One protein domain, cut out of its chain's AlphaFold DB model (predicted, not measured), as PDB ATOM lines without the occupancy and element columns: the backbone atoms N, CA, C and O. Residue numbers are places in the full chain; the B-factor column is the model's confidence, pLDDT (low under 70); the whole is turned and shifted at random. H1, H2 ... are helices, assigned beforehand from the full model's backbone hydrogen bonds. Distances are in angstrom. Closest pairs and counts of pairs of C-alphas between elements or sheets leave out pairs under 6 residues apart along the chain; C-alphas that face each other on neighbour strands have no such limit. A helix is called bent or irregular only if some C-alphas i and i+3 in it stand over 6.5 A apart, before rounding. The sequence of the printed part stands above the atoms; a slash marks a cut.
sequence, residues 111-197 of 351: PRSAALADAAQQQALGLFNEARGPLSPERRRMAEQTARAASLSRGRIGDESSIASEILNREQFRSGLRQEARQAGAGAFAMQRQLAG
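This is residues 111 to 197 of the 351 residues of an uncharacterized protein of Idiomarina sp (UniProt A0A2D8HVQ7). One long helix, H3, makes the length of a rod, and two shorter helices pack on it one after the other along its length. H1 runs back along the later part of H3 at a small angle, while H2 crosses the early part of H3 steeply; H1 and H2 stay apart from each other. The printed part has 87 residues with three named helices, in the order H1, H2, H3, and no named strand; its class is all helix. It is only just loose, close to extended, with a radius of gyration of the C-alphas of 17.5 A, and the C-alphas span 56 by 21 by 18 A.

H1, residues 111 to 132, touches H3, residues 160 to 196, with 29 pairs of C-alphas within 8 A. The closest C-alphas of the two are those of Ala 124 and Gly 185, 5.1 A apart. Their lines stand at a shallow tilt of 27 degrees, and they run opposite ways. H2, residues 137 to 153, is apart from H1, though it follows it in the chain. H2 touches H3, with 17 pairs of C-alphas within 8 A, and H3 touches H2 with residues 162 to 173 alone. The closest C-alphas here are those of Ala 147 and Glu 166, 5.2 A apart. H2 and H3 run opposite ways at a steep tilt of 57 degrees. In H1, H2 and H3 every backbone O i to N i+4 pair is within hydrogen-bond range.

H1 runs from Pro 111, with its C-alpha at (-64.265, 41.969, -41.431), to Arg 132, 31.3 A from first to last C-alpha. H2 runs from Pro 137, with its C-alpha at (-44.372, 26.463, -14.937), to Ser 153, a length of 24.2 A. H3, the longest helix with 37 residues, runs from Glu 160 to Ala 196, whose C-alpha is at (-55.732, 37.396, -49.982), a length of 54.2 A. None of the three helices is bent or irregular.

The two C-alphas farthest apart are those of Asp 159 and Gly 197, at 56.9 A. The first and last printed C-alphas, those of Pro 111 and Gly 197, are 14.9 A apart. The printed part has no cut. The link from H1 to H2 is tight, with 4 residues, the link from H2 to H3 is short, with 6 residues, and no link is long. The mean pLDDT of the printed part of this model is 77.4; it is under 70 in residues 156 to 166 and 195 to 197.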
ATOM      1  N   PRO A 111     -64.951  41.615 -42.668       84.38
ATOM      2  CA  PRO A 111     -64.265  41.969 -41.431       84.38
ATOM      3  C   PRO A 111     -64.214  40.825 -40.412       84.38
ATOM      4  O   PRO A 111     -63.304  40.776 -39.584       84.38
ATOM      5  N   ARG A 112     -65.190  39.901 -40.432       85.81
ATOM      6  CA  ARG A 112     -65.254  38.794 -39.465       85.81
ATOM      7  C   ARG A 112     -64.187  37.754 -39.766       85.81
ATOM      8  O   ARG A 112     -63.491  37.321 -38.850       85.81
ATOM      9  N   SER A 113     -64.045  37.381 -41.033       78.56
ATOM     10  CA  SER A 113     -63.005  36.445 -41.459       78.56
ATOM     11  C   SER A 113     -61.611  37.048 -41.299       78.56
ATOM     12  O   SER A 113     -60.705  36.354 -40.845       78.56
ATOM     13  N   ALA A 114     -61.446  38.346 -41.583       82.75
ATOM     14  CA  ALA A 114     -60.195  39.057 -41.326       82.75
ATOM     15  C   ALA A 114     -59.809  39.017 -39.835       82.75
ATOM     16  O   ALA A 114     -58.701  38.600 -39.501       82.75
ATOM     17  N   ALA A 115     -60.744  39.339 -38.935       86.81
ATOM     18  CA  ALA A 115     -60.502  39.289 -37.493       86.81
ATOM     19  C   ALA A 115     -60.183  37.869 -36.986       86.81
ATOM     20  O   ALA A 115     -59.338  37.697 -36.107       86.81
ATOM     21  N   LEU A 116     -60.833  36.840 -37.542       86.38
ATOM     22  CA  LEU A 116     -60.545  35.445 -37.204       86.38
ATOM     23  C   LEU A 116     -59.142  35.025 -37.667       86.38
ATOM     24  O   LEU A 116     -58.433  34.350 -36.921       86.38
ATOM     25  N   ALA A 117     -58.733  35.440 -38.868       81.56
ATOM     26  CA  ALA A 117     -57.394  35.182 -39.384       81.56
ATOM     27  C   ALA A 117     -56.318  35.875 -38.535       81.56
ATOM     28  O   ALA A 117     -55.323  35.241 -38.182       81.56
ATOM     29  N   ASP A 118     -56.549  37.127 -38.129       86.31
ATOM     30  CA  ASP A 118     -55.652  37.863 -37.234       86.31
ATOM     31  C   ASP A 118     -55.542  37.173 -35.863       86.31
ATOM     32  O   ASP A 118     -54.441  37.003 -35.337       86.31
ATOM     33  N   ALA A 119     -56.663  36.706 -35.302       87.75
ATOM     34  CA  ALA A 119     -56.675  35.957 -34.046       87.75
ATOM     35  C   ALA A 119     -55.917  34.621 -34.157       87.75
ATOM     36  O   ALA A 119     -55.115  34.289 -33.282       87.75
ATOM     37  N   ALA A 120     -56.110  33.877 -35.250       85.94
ATOM     38  CA  ALA A 120     -55.392  32.631 -35.514       85.94
ATOM     39  C   ALA A 120     -53.881  32.866 -35.688       85.94
ATOM     40  O   ALA A 120     -53.061  32.104 -35.167       85.94
ATOM     41  N   GLN A 121     -53.493  33.948 -36.367       85.88
ATOM     42  CA  GLN A 121     -52.096  34.344 -36.522       85.88
ATOM     43  C   GLN A 121     -51.470  34.735 -35.178       85.88
ATOM     44  O   GLN A 121     -50.362  34.298 -34.867       85.88
ATOM     45  N   GLN A 122     -52.172  35.516 -34.355       87.62
ATOM     46  CA  GLN A 122     -51.712  35.883 -33.014       87.62
ATOM     47  C   GLN A 122     -51.546  34.655 -32.115       87.62
ATOM     48  O   GLN A 122     -50.529  34.529 -31.431       87.62
ATOM     49  N   GLN A 123     -52.493  33.716 -32.165       86.00
ATOM     50  CA  GLN A 123     -52.399  32.445 -31.449       86.00
ATOM     51  C   GLN A 123     -51.172  31.641 -31.901       86.00
ATOM     52  O   GLN A 123     -50.405  31.165 -31.063       86.00
ATOM     53  N   ALA A 124     -50.938  31.534 -33.211       83.12
ATOM     54  CA  ALA A 124     -49.768  30.848 -33.751       83.12
ATOM     55  C   ALA A 124     -48.454  31.516 -33.306       83.12
ATOM     56  O   ALA A 124     -47.537  30.827 -32.861       83.12
ATOM     57  N   LEU A 125     -48.361  32.850 -33.368       85.25
ATOM     58  CA  LEU A 125     -47.191  33.607 -32.900       85.25
ATOM     59  C   LEU A 125     -46.942  33.412 -31.398       85.25
ATOM     60  O   LEU A 125     -45.793  33.246 -30.986       85.25
ATOM     61  N   GLY A 126     -48.004  33.373 -30.589       85.44
ATOM     62  CA  GLY A 126     -47.927  33.047 -29.165       85.44
ATOM     63  C   GLY A 126     -47.321  31.664 -28.924       85.44
ATOM     64  O   GLY A 126     -46.344  31.541 -28.185       85.44
ATOM     65  N   LEU A 127     -47.822  30.645 -29.628       83.06
ATOM     66  CA  LEU A 127     -47.301  29.276 -29.562       83.06
ATOM     67  C   LEU A 127     -45.847  29.179 -30.044       83.06
ATOM     68  O   LEU A 127     -45.050  28.458 -29.447       83.06
ATOM     69  N   PHE A 128     -45.457  29.920 -31.086       83.50
ATOM     70  CA  PHE A 128     -44.065  29.970 -31.547       83.50
ATOM     71  C   PHE A 128     -43.129  30.587 -30.508       83.50
ATOM     72  O   PHE A 128     -42.035  30.064 -30.274       83.50
ATOM     73  N   ASN A 129     -43.554  31.681 -29.876       84.25
ATOM     74  CA  ASN A 129     -42.787  32.334 -28.823       84.25
ATOM     75  C   ASN A 129     -42.640  31.415 -27.602       84.25
ATOM     76  O   ASN A 129     -41.538  31.278 -27.066       84.25
ATOM     77  N   GLU A 130     -43.708  30.711 -27.221       79.12
ATOM     78  CA  GLU A 130     -43.687  29.734 -26.128       79.12
ATOM     79  C   GLU A 130     -42.810  28.515 -26.460       79.12
ATOM     80  O   GLU A 130     -42.017  28.065 -25.633       79.12
ATOM     81  N   ALA A 131     -42.864  28.019 -27.698       77.06
ATOM     82  CA  ALA A 131     -42.046  26.898 -28.164       77.06
ATOM     83  C   ALA A 131     -40.544  27.231 -28.271       77.06
ATOM     84  O   ALA A 131     -39.694  26.326 -28.215       77.06
ATOM     85  N   ARG A 132     -40.205  28.518 -28.442       77.12
ATOM     86  CA  ARG A 132     -38.826  29.031 -28.469       77.12
ATOM     87  C   ARG A 132     -38.295  29.339 -27.063       77.12
ATOM     88  O   ARG A 132     -37.102  29.152 -26.827       77.12
ATOM     89  N   GLY A 133     -39.162  29.779 -26.151       76.38
ATOM     90  CA  GLY A 133     -38.832  30.140 -24.771       76.38
ATOM     91  C   GLY A 133     -38.714  28.961 -23.790       76.38
ATOM     92  O   GLY A 133     -38.844  27.789 -24.167       76.38
ATOM     93  N   PRO A 134     -38.418  29.243 -22.505       72.62
ATOM     94  CA  PRO A 134     -38.521  28.248 -21.441       72.62
ATOM     95  C   PRO A 134     -39.991  27.857 -21.226       72.62
ATOM     96  O   PRO A 134     -40.865  28.721 -21.230       72.62
ATOM     97  N   LEU A 135     -40.266  26.565 -20.994       70.44
ATOM     98  CA  LEU A 135     -41.632  26.104 -20.714       70.44
ATOM     99  C   LEU A 135     -42.227  26.858 -19.520       70.44
ATOM    100  O   LEU A 135     -41.596  26.977 -18.456       70.44
ATOM    101  N   SER A 136     -43.482  27.273 -19.669       79.50
ATOM    102  CA  SER A 136     -44.264  27.821 -18.569       79.50
ATOM    103  C   SER A 136     -44.298  26.834 -17.380       79.50
ATOM    104  O   SER A 136     -44.223  25.612 -17.570       79.50
ATOM    105  N   PRO A 137     -44.344  27.324 -16.126       77.25
ATOM    106  CA  PRO A 137     -44.372  26.463 -14.937       77.25
ATOM    107  C   PRO A 137     -45.534  25.457 -14.930       77.25
ATOM    108  O   PRO A 137     -45.405  24.355 -14.408       77.25
ATOM    109  N   GLU A 138     -46.667  25.806 -15.538       82.31
ATOM    110  CA  GLU A 138     -47.826  24.918 -15.678       82.31
ATOM    111  C   GLU A 138     -47.560  23.766 -16.647       82.31
ATOM    112  O   GLU A 138     -47.792  22.606 -16.308       82.31
ATOM    113  N   ARG A 139     -46.988  24.063 -17.818       78.19
ATOM    114  CA  ARG A 139     -46.634  23.056 -18.826       78.19
ATOM    115  C   ARG A 139     -45.523  22.123 -18.346       78.19
ATOM    116  O   ARG A 139     -45.551  20.938 -18.664       78.19
ATOM    117  N   ARG A 140     -44.589  22.621 -17.525       78.56
ATOM    118  CA  ARG A 140     -43.604  21.780 -16.818       78.56
ATOM    119  C   ARG A 140     -44.281  20.772 -15.899       78.56
ATOM    120  O   ARG A 140     -44.064  19.580 -16.072       78.56
ATOM    121  N   ARG A 141     -45.174  21.233 -15.018       81.62
ATOM    122  CA  ARG A 141     -45.934  20.345 -14.123       81.62
ATOM    123  C   ARG A 141     -46.752  19.314 -14.896       81.62
ATOM    124  O   ARG A 141     -46.809  18.159 -14.494       81.62
ATOM    125  N   MET A 142     -47.347  19.702 -16.021       81.75
ATOM    126  CA  MET A 142     -48.093  18.779 -16.876       81.75
ATOM    127  C   MET A 142     -47.182  17.718 -17.513       81.75
ATOM    128  O   MET A 142     -47.529  16.538 -17.515       81.75
ATOM    129  N   ALA A 143     -46.004  18.109 -18.010       78.38
ATOM    130  CA  ALA A 143     -45.013  17.179 -18.552       78.38
ATOM    131  C   ALA A 143     -44.493  16.211 -17.475       78.38
ATOM    132  O   ALA A 143     -44.384  15.016 -17.731       78.38
ATOM    133  N   GLU A 144     -44.255  16.704 -16.258       81.00
ATOM    134  CA  GLU A 144     -43.846  15.905 -15.097       81.00
ATOM    135  C   GLU A 144     -44.946  14.923 -14.668       81.00
ATOM    136  O   GLU A 144     -44.683  13.741 -14.452       81.00
ATOM    137  N   GLN A 145     -46.205  15.368 -14.600       82.25
ATOM    138  CA  GLN A 145     -47.347  14.502 -14.293       82.25
ATOM    139  C   GLN A 145     -47.557  13.437 -15.369       82.25
ATOM    140  O   GLN A 145     -47.781  12.274 -15.041       82.25
ATOM    141  N   THR A 146     -47.430  13.809 -16.643       82.00
ATOM    142  CA  THR A 146     -47.534  12.874 -17.772       82.00
ATOM    143  C   THR A 146     -46.393  11.861 -17.738       82.00
ATOM    144  O   THR A 146     -46.623  10.672 -17.943       82.00
ATOM    145  N   ALA A 147     -45.175  12.297 -17.402       76.38
ATOM    146  CA  ALA A 147     -44.028  11.414 -17.233       76.38
ATOM    147  C   ALA A 147     -44.237  10.416 -16.094       76.38
ATOM    148  O   ALA A 147     -44.004   9.220 -16.267       76.38
ATOM    149  N   ARG A 148     -44.744  10.889 -14.950       77.62
ATOM    150  CA  ARG A 148     -45.074  10.042 -13.797       77.62
ATOM    151  C   ARG A 148     -46.192   9.060 -14.131       77.62
ATOM    152  O   ARG A 148     -46.048   7.881 -13.831       77.62
ATOM    153  N   ALA A 149     -47.249   9.500 -14.813       80.94
ATOM    154  CA  ALA A 149     -48.341   8.641 -15.275       80.94
ATOM    155  C   ALA A 149     -47.867   7.581 -16.286       80.94
ATOM    156  O   ALA A 149     -48.251   6.419 -16.186       80.94
ATOM    157  N   ALA A 150     -46.980   7.946 -17.215       77.25
ATOM    158  CA  ALA A 150     -46.397   7.017 -18.182       77.25
ATOM    159  C   ALA A 150     -45.419   6.021 -17.531       77.25
ATOM    160  O   ALA A 150     -45.269   4.887 -17.982       77.25
ATOM    161  N   SER A 151     -44.720   6.426 -16.472       74.69
ATOM    162  CA  SER A 151     -43.848   5.533 -15.700       74.69
ATOM    163  C   SER A 151     -44.650   4.602 -14.785       74.69
ATOM    164  O   SER A 151     -44.325   3.418 -14.700       74.69
ATOM    165  N   LEU A 152     -45.771   5.085 -14.233       77.38
ATOM    166  CA  LEU A 152     -46.790   4.276 -13.558       77.38
ATOM    167  C   LEU A 152     -47.389   3.223 -14.501       77.38
ATOM    168  O   LEU A 152     -47.420   2.045 -14.157       77.38
ATOM    169  N   SER A 153     -47.795   3.607 -15.717       76.50
ATOM    170  CA  SER A 153     -48.381   2.676 -16.694       76.50
ATOM    171  C   SER A 153     -47.388   1.629 -17.204       76.50
ATOM    172  O   SER A 153     -47.788   0.557 -17.645       76.50
ATOM    173  N   ARG A 154     -46.083   1.925 -17.146       72.94
ATOM    174  CA  ARG A 154     -45.002   0.990 -17.496       72.94
ATOM    175  C   ARG A 154     -44.530   0.137 -16.315       72.94
ATOM    176  O   ARG A 154     -43.549  -0.584 -16.478       72.94
ATOM    177  N   GLY A 155     -45.180   0.231 -15.150       70.31
ATOM    178  CA  GLY A 155     -44.839  -0.541 -13.950       70.31
ATOM    179  C   GLY A 155     -43.466  -0.206 -13.355       70.31
ATOM    180  O   GLY A 155     -42.940  -0.978 -12.564       70.31
ATOM    181  N   ARG A 156     -42.874   0.930 -13.743       66.19
ATOM    182  CA  ARG A 156     -41.539   1.377 -13.322       66.19
ATOM    183  C   ARG A 156     -41.683   2.544 -12.354       66.19
ATOM    184  O   ARG A 156     -41.518   3.706 -12.724       66.19
ATOM    185  N   ILE A 157     -42.073   2.226 -11.124       59.09
ATOM    186  CA  ILE A 157     -42.250   3.206 -10.051       59.09
ATOM    187  C   ILE A 157     -40.934   3.304  -9.274       59.09
ATOM    188  O   ILE A 157     -40.540   2.346  -8.624       59.09
ATOM    189  N   GLY A 158     -40.272   4.463  -9.323       62.41
ATOM    190  CA  GLY A 158     -39.166   4.798  -8.413       62.41
ATOM    191  C   GLY A 158     -37.743   4.456  -8.872       62.41
ATOM    192  O   GLY A 158     -36.805   4.843  -8.185       62.41
ATOM    193  N   ASP A 159     -37.552   3.806 -10.024       64.31
ATOM    194  CA  ASP A 159     -36.208   3.552 -10.576       64.31
ATOM    195  C   ASP A 159     -35.555   4.831 -11.129       64.31
ATOM    196  O   ASP A 159     -36.256   5.721 -11.612       64.31
ATOM    197  N   GLU A 160     -34.217   4.903 -11.188       63.06
ATOM    198  CA  GLU A 160     -33.469   5.990 -11.867       63.06
ATOM    199  C   GLU A 160     -33.956   6.235 -13.310       63.06
ATOM    200  O   GLU A 160     -33.961   7.364 -13.809       63.06
ATOM    201  N   SER A 161     -34.460   5.184 -13.965       62.28
ATOM    202  CA  SER A 161     -35.073   5.264 -15.294       62.28
ATOM    203  C   SER A 161     -36.328   6.149 -15.344       62.28
ATOM    204  O   SER A 161     -36.644   6.704 -16.399       62.28
ATOM    205  N   SER A 162     -37.021   6.345 -14.218       65.00
ATOM    206  CA  SER A 162     -38.178   7.238 -14.101       65.00
ATOM    207  C   SER A 162     -37.773   8.718 -14.143       65.00
ATOM    208  O   SER A 162     -38.448   9.509 -14.802       65.00
ATOM    209  N   ILE A 163     -36.615   9.080 -13.581       65.12
ATOM    210  CA  ILE A 163     -36.052  10.440 -13.644       65.12
ATOM    211  C   ILE A 163     -35.533  10.733 -15.059       65.12
ATOM    212  O   ILE A 163     -35.825  11.784 -15.630       65.12
ATOM    213  N   ALA A 164     -34.848   9.769 -15.683       65.00
ATOM    214  CA  ALA A 164     -34.444   9.877 -17.089       65.00
ATOM    215  C   ALA A 164     -35.662  10.015 -18.024       65.00
ATOM    216  O   ALA A 164     -35.645  10.800 -18.976       65.00
ATOM    217  N   SER A 165     -36.758   9.313 -17.715       65.06
ATOM    218  CA  SER A 165     -38.013   9.439 -18.458       65.06
ATOM    219  C   SER A 165     -38.678  10.809 -18.280       65.06
ATOM    220  O   SER A 165     -39.326  11.282 -19.206       65.06
ATOM    221  N   GLU A 166     -38.500  11.488 -17.145       68.75
ATOM    222  CA  GLU A 166     -39.023  12.842 -16.913       68.75
ATOM    223  C   GLU A 166     -38.317  13.883 -17.795       68.75
ATOM    224  O   GLU A 166     -38.968  14.714 -18.434       68.75
ATOM    225  N   ILE A 167     -36.990  13.778 -17.921       72.25
ATOM    226  CA  ILE A 167     -36.182  14.658 -18.780       72.25
ATOM    227  C   ILE A 167     -36.535  14.449 -20.258       72.25
ATOM    228  O   ILE A 167     -36.792  15.424 -20.969       72.25
ATOM    229  N   LEU A 168     -36.624  13.190 -20.703       75.94
ATOM    230  CA  LEU A 168     -37.015  12.846 -22.075       75.94
ATOM    231  C   LEU A 168     -38.451  13.285 -22.394       75.94
ATOM    232  O   LEU A 168     -38.702  13.820 -23.471       75.94
ATOM    233  N   ASN A 169     -39.387  13.149 -21.450       77.25
ATOM    234  CA  ASN A 169     -40.757  13.636 -21.625       77.25
ATOM    235  C   ASN A 169     -40.822  15.162 -21.733       77.25
ATOM    236  O   ASN A 169     -41.632  15.679 -22.496       77.25
ATOM    237  N   ARG A 170     -39.953  15.905 -21.036       74.06
ATOM    238  CA  ARG A 170     -39.867  17.367 -21.188       74.06
ATOM    239  C   ARG A 170     -39.393  17.763 -22.587       74.06
ATOM    240  O   ARG A 170     -39.888  18.740 -23.148       74.06
ATOM    241  N   GLU A 171     -38.455  17.019 -23.163       75.94
ATOM    242  CA  GLU A 171     -38.013  17.229 -24.546       75.94
ATOM    243  C   GLU A 171     -39.071  16.811 -25.568       75.94
ATOM    244  O   GLU A 171     -39.319  17.549 -26.522       75.94
ATOM    245  N   GLN A 172     -39.765  15.698 -25.334       79.81
ATOM    246  CA  GLN A 172     -40.879  15.254 -26.168       79.81
ATOM    247  C   GLN A 172     -42.048  16.247 -26.122       79.81
ATOM    248  O   GLN A 172     -42.608  16.582 -27.162       79.81
ATOM    249  N   PHE A 173     -42.350  16.808 -24.949       79.00
ATOM    250  CA  PHE A 173     -43.347  17.862 -24.771       79.00
ATOM    251  C   PHE A 173     -42.958  19.144 -25.517       79.00
ATOM    252  O   PHE A 173     -43.787  19.759 -26.183       79.00
ATOM    253  N   ARG A 174     -41.674  19.528 -25.482       77.94
ATOM    254  CA  ARG A 174     -41.146  20.648 -26.284       77.94
ATOM    255  C   ARG A 174     -41.242  20.386 -27.781       77.94
ATOM    256  O   ARG A 174     -41.555  21.303 -28.537       77.94
ATOM    257  N   SER A 175     -40.943  19.164 -28.209       81.62
ATOM    258  CA  SER A 175     -41.069  18.750 -29.606       81.62
ATOM    259  C   SER A 175     -42.529  18.817 -30.066       81.62
ATOM    260  O   SER A 175     -42.812  19.425 -31.096       81.62
ATOM    261  N   GLY A 176     -43.458  18.316 -29.245       83.81
ATOM    262  CA  GLY A 176     -44.901  18.402 -29.479       83.81
ATOM    263  C   GLY A 176     -45.402  19.843 -29.562       83.81
ATOM    264  O   GLY A 176     -46.080  20.191 -30.518       83.81
ATOM    265  N   LEU A 177     -44.973  20.717 -28.646       81.19
ATOM    266  CA  LEU A 177     -45.335  22.139 -28.668       81.19
ATOM    267  C   LEU A 177     -44.820  22.851 -29.931       81.19
ATOM    268  O   LEU A 177     -45.516  23.673 -30.520       81.19
ATOM    269  N   ARG A 178     -43.608  22.519 -30.398       83.19
ATOM    270  CA  ARG A 178     -43.088  23.033 -31.678       83.19
ATOM    271  C   ARG A 178     -43.874  22.501 -32.868       83.19
ATOM    272  O   ARG A 178     -44.045  23.224 -33.846       83.19
ATOM    273  N   GLN A 179     -44.309  21.247 -32.814       84.12
ATOM    274  CA  GLN A 179     -45.118  20.640 -33.861       84.12
ATOM    275  C   GLN A 179     -46.506  21.291 -33.925       84.12
ATOM    276  O   GLN A 179     -46.943  21.662 -35.010       84.12
ATOM    277  N   GLU A 180     -47.139  21.522 -32.775       83.62
ATOM    278  CA  GLU A 180     -48.397  22.259 -32.637       83.62
ATOM    279  C   GLU A 180     -48.258  23.701 -33.145       83.62
ATOM    280  O   GLU A 180     -49.049  24.138 -33.977       83.62
ATOM    281  N   ALA A 181     -47.189  24.410 -32.760       81.38
ATOM    282  CA  ALA A 181     -46.901  25.756 -33.260       81.38
ATOM    283  C   ALA A 181     -46.724  25.786 -34.790       81.38
ATOM    284  O   ALA A 181     -47.249  26.672 -35.464       81.38
ATOM    285  N   ARG A 182     -46.032  24.792 -35.368       82.62
ATOM    286  CA  ARG A 182     -45.879  24.663 -36.829       82.62
ATOM    287  C   ARG A 182     -47.208  24.392 -37.529       82.62
ATOM    288  O   ARG A 182     -47.437  24.954 -38.595       82.62
ATOM    289  N   GLN A 183     -48.070  23.556 -36.953       85.06
ATOM    290  CA  GLN A 183     -49.391  23.259 -37.510       85.06
ATOM    291  C   GLN A 183     -50.317  24.480 -37.439       85.06
ATOM    292  O   GLN A 183     -50.932  24.835 -38.444       85.06
ATOM    293  N   ALA A 184     -50.347  25.174 -36.298       82.81
ATOM    294  CA  ALA A 184     -51.103  26.411 -36.123       82.81
ATOM    295  C   ALA A 184     -50.610  27.517 -37.073       82.81
ATOM    296  O   ALA A 184     -51.411  28.182 -37.725       82.81
ATOM    297  N   GLY A 185     -49.289  27.662 -37.224       79.81
ATOM    298  CA  GLY A 185     -48.683  28.598 -38.171       79.81
ATOM    299  C   GLY A 185     -49.006  28.284 -39.630       79.81
ATOM    300  O   GLY A 185     -49.316  29.193 -40.397       79.81
ATOM    301  N   ALA A 186     -48.981  27.005 -40.015       81.56
ATOM    302  CA  ALA A 186     -49.345  26.581 -41.365       81.56
ATOM    303  C   ALA A 186     -50.830  26.847 -41.668       81.56
ATOM    304  O   ALA A 186     -51.151  27.335 -42.751       81.56
ATOM    305  N   GLY A 187     -51.722  26.586 -40.706       83.50
ATOM    306  CA  GLY A 187     -53.152  26.873 -40.830       83.50
ATOM    307  C   GLY A 187     -53.453  28.369 -40.938       83.50
ATOM    308  O   GLY A 187     -54.186  28.781 -41.833       83.50
ATOM    309  N   ALA A 188     -52.833  29.193 -40.086       78.50
ATOM    310  CA  ALA A 188     -52.988  30.648 -40.129       78.50
ATOM    311  C   ALA A 188     -52.458  31.244 -41.447       78.50
ATOM    312  O   ALA A 188     -53.130  32.057 -42.079       78.50
ATOM    313  N   PHE A 189     -51.295  30.784 -41.920       76.81
ATOM    314  CA  PHE A 189     -50.727  31.222 -43.199       76.81
ATOM    315  C   PHE A 189     -51.590  30.807 -44.401       76.81
ATOM    316  O   PHE A 189     -51.776  31.591 -45.333       76.81
ATOM    317  N   ALA A 190     -52.141  29.591 -44.382       77.56
ATOM    318  CA  ALA A 190     -53.049  29.116 -45.423       77.56
ATOM    319  C   ALA A 190     -54.351  29.931 -45.452       77.56
ATOM    320  O   ALA A 190     -54.769  30.365 -46.526       77.56
ATOM    321  N   MET A 191     -54.941  30.208 -44.284       76.31
ATOM    322  CA  MET A 191     -56.130  31.055 -44.157       76.31
ATOM    323  C   MET A 191     -55.858  32.473 -44.677       76.31
ATOM    324  O   MET A 191     -56.659  33.016 -45.433       76.31
ATOM    325  N   GLN A 192     -54.695  33.049 -44.359       71.38
ATOM    326  CA  GLN A 192     -54.304  34.375 -44.840       71.38
ATOM    327  C   GLN A 192     -54.101  34.414 -46.363       71.38
ATOM    328  O   GLN A 192     -54.501  35.386 -47.002       71.38
ATOM    329  N   ARG A 193     -53.540  33.358 -46.970       72.88
ATOM    330  CA  ARG A 193     -53.462  33.246 -48.437       72.88
ATOM    331  C   ARG A 193     -54.830  33.106 -49.094       72.88
ATOM    332  O   ARG A 193     -55.036  33.662 -50.164       72.88
ATOM    333  N   GLN A 194     -55.752  32.372 -48.478       71.38
ATOM    334  CA  GLN A 194     -57.116  32.240 -48.992       71.38
ATOM    335  C   GLN A 194     -57.878  33.569 -48.930       71.38
ATOM    336  O   GLN A 194     -58.568  33.905 -49.886       71.38
ATOM    337  N   LEU A 195     -57.703  34.343 -47.853       65.50
ATOM    338  CA  LEU A 195     -58.275  35.687 -47.693       65.50
ATOM    339  C   LEU A 195     -57.674  36.709 -48.660       65.50
ATOM    340  O   LEU A 195     -58.388  37.568 -49.163       65.50
ATOM    341  N   ALA A 196     -56.373  36.603 -48.938       59.62
ATOM    342  CA  ALA A 196     -55.732  37.396 -49.982       59.62
ATOM    343  C   ALA A 196     -56.235  37.013 -51.384       59.62
ATOM    344  O   ALA A 196     -56.135  37.820 -52.303       59.62
ATOM    345  N   GLY A 197     -56.813  35.817 -51.534       59.50
ATOM    346  CA  GLY A 197     -57.313  35.307 -52.797       59.50
ATOM    347  C   GLY A 197     -56.194  35.082 -53.807       59.50
ATOM    348  O   GLY A 197     -55.048  35.495 -53.641       59.50
TER     349      GLY A 197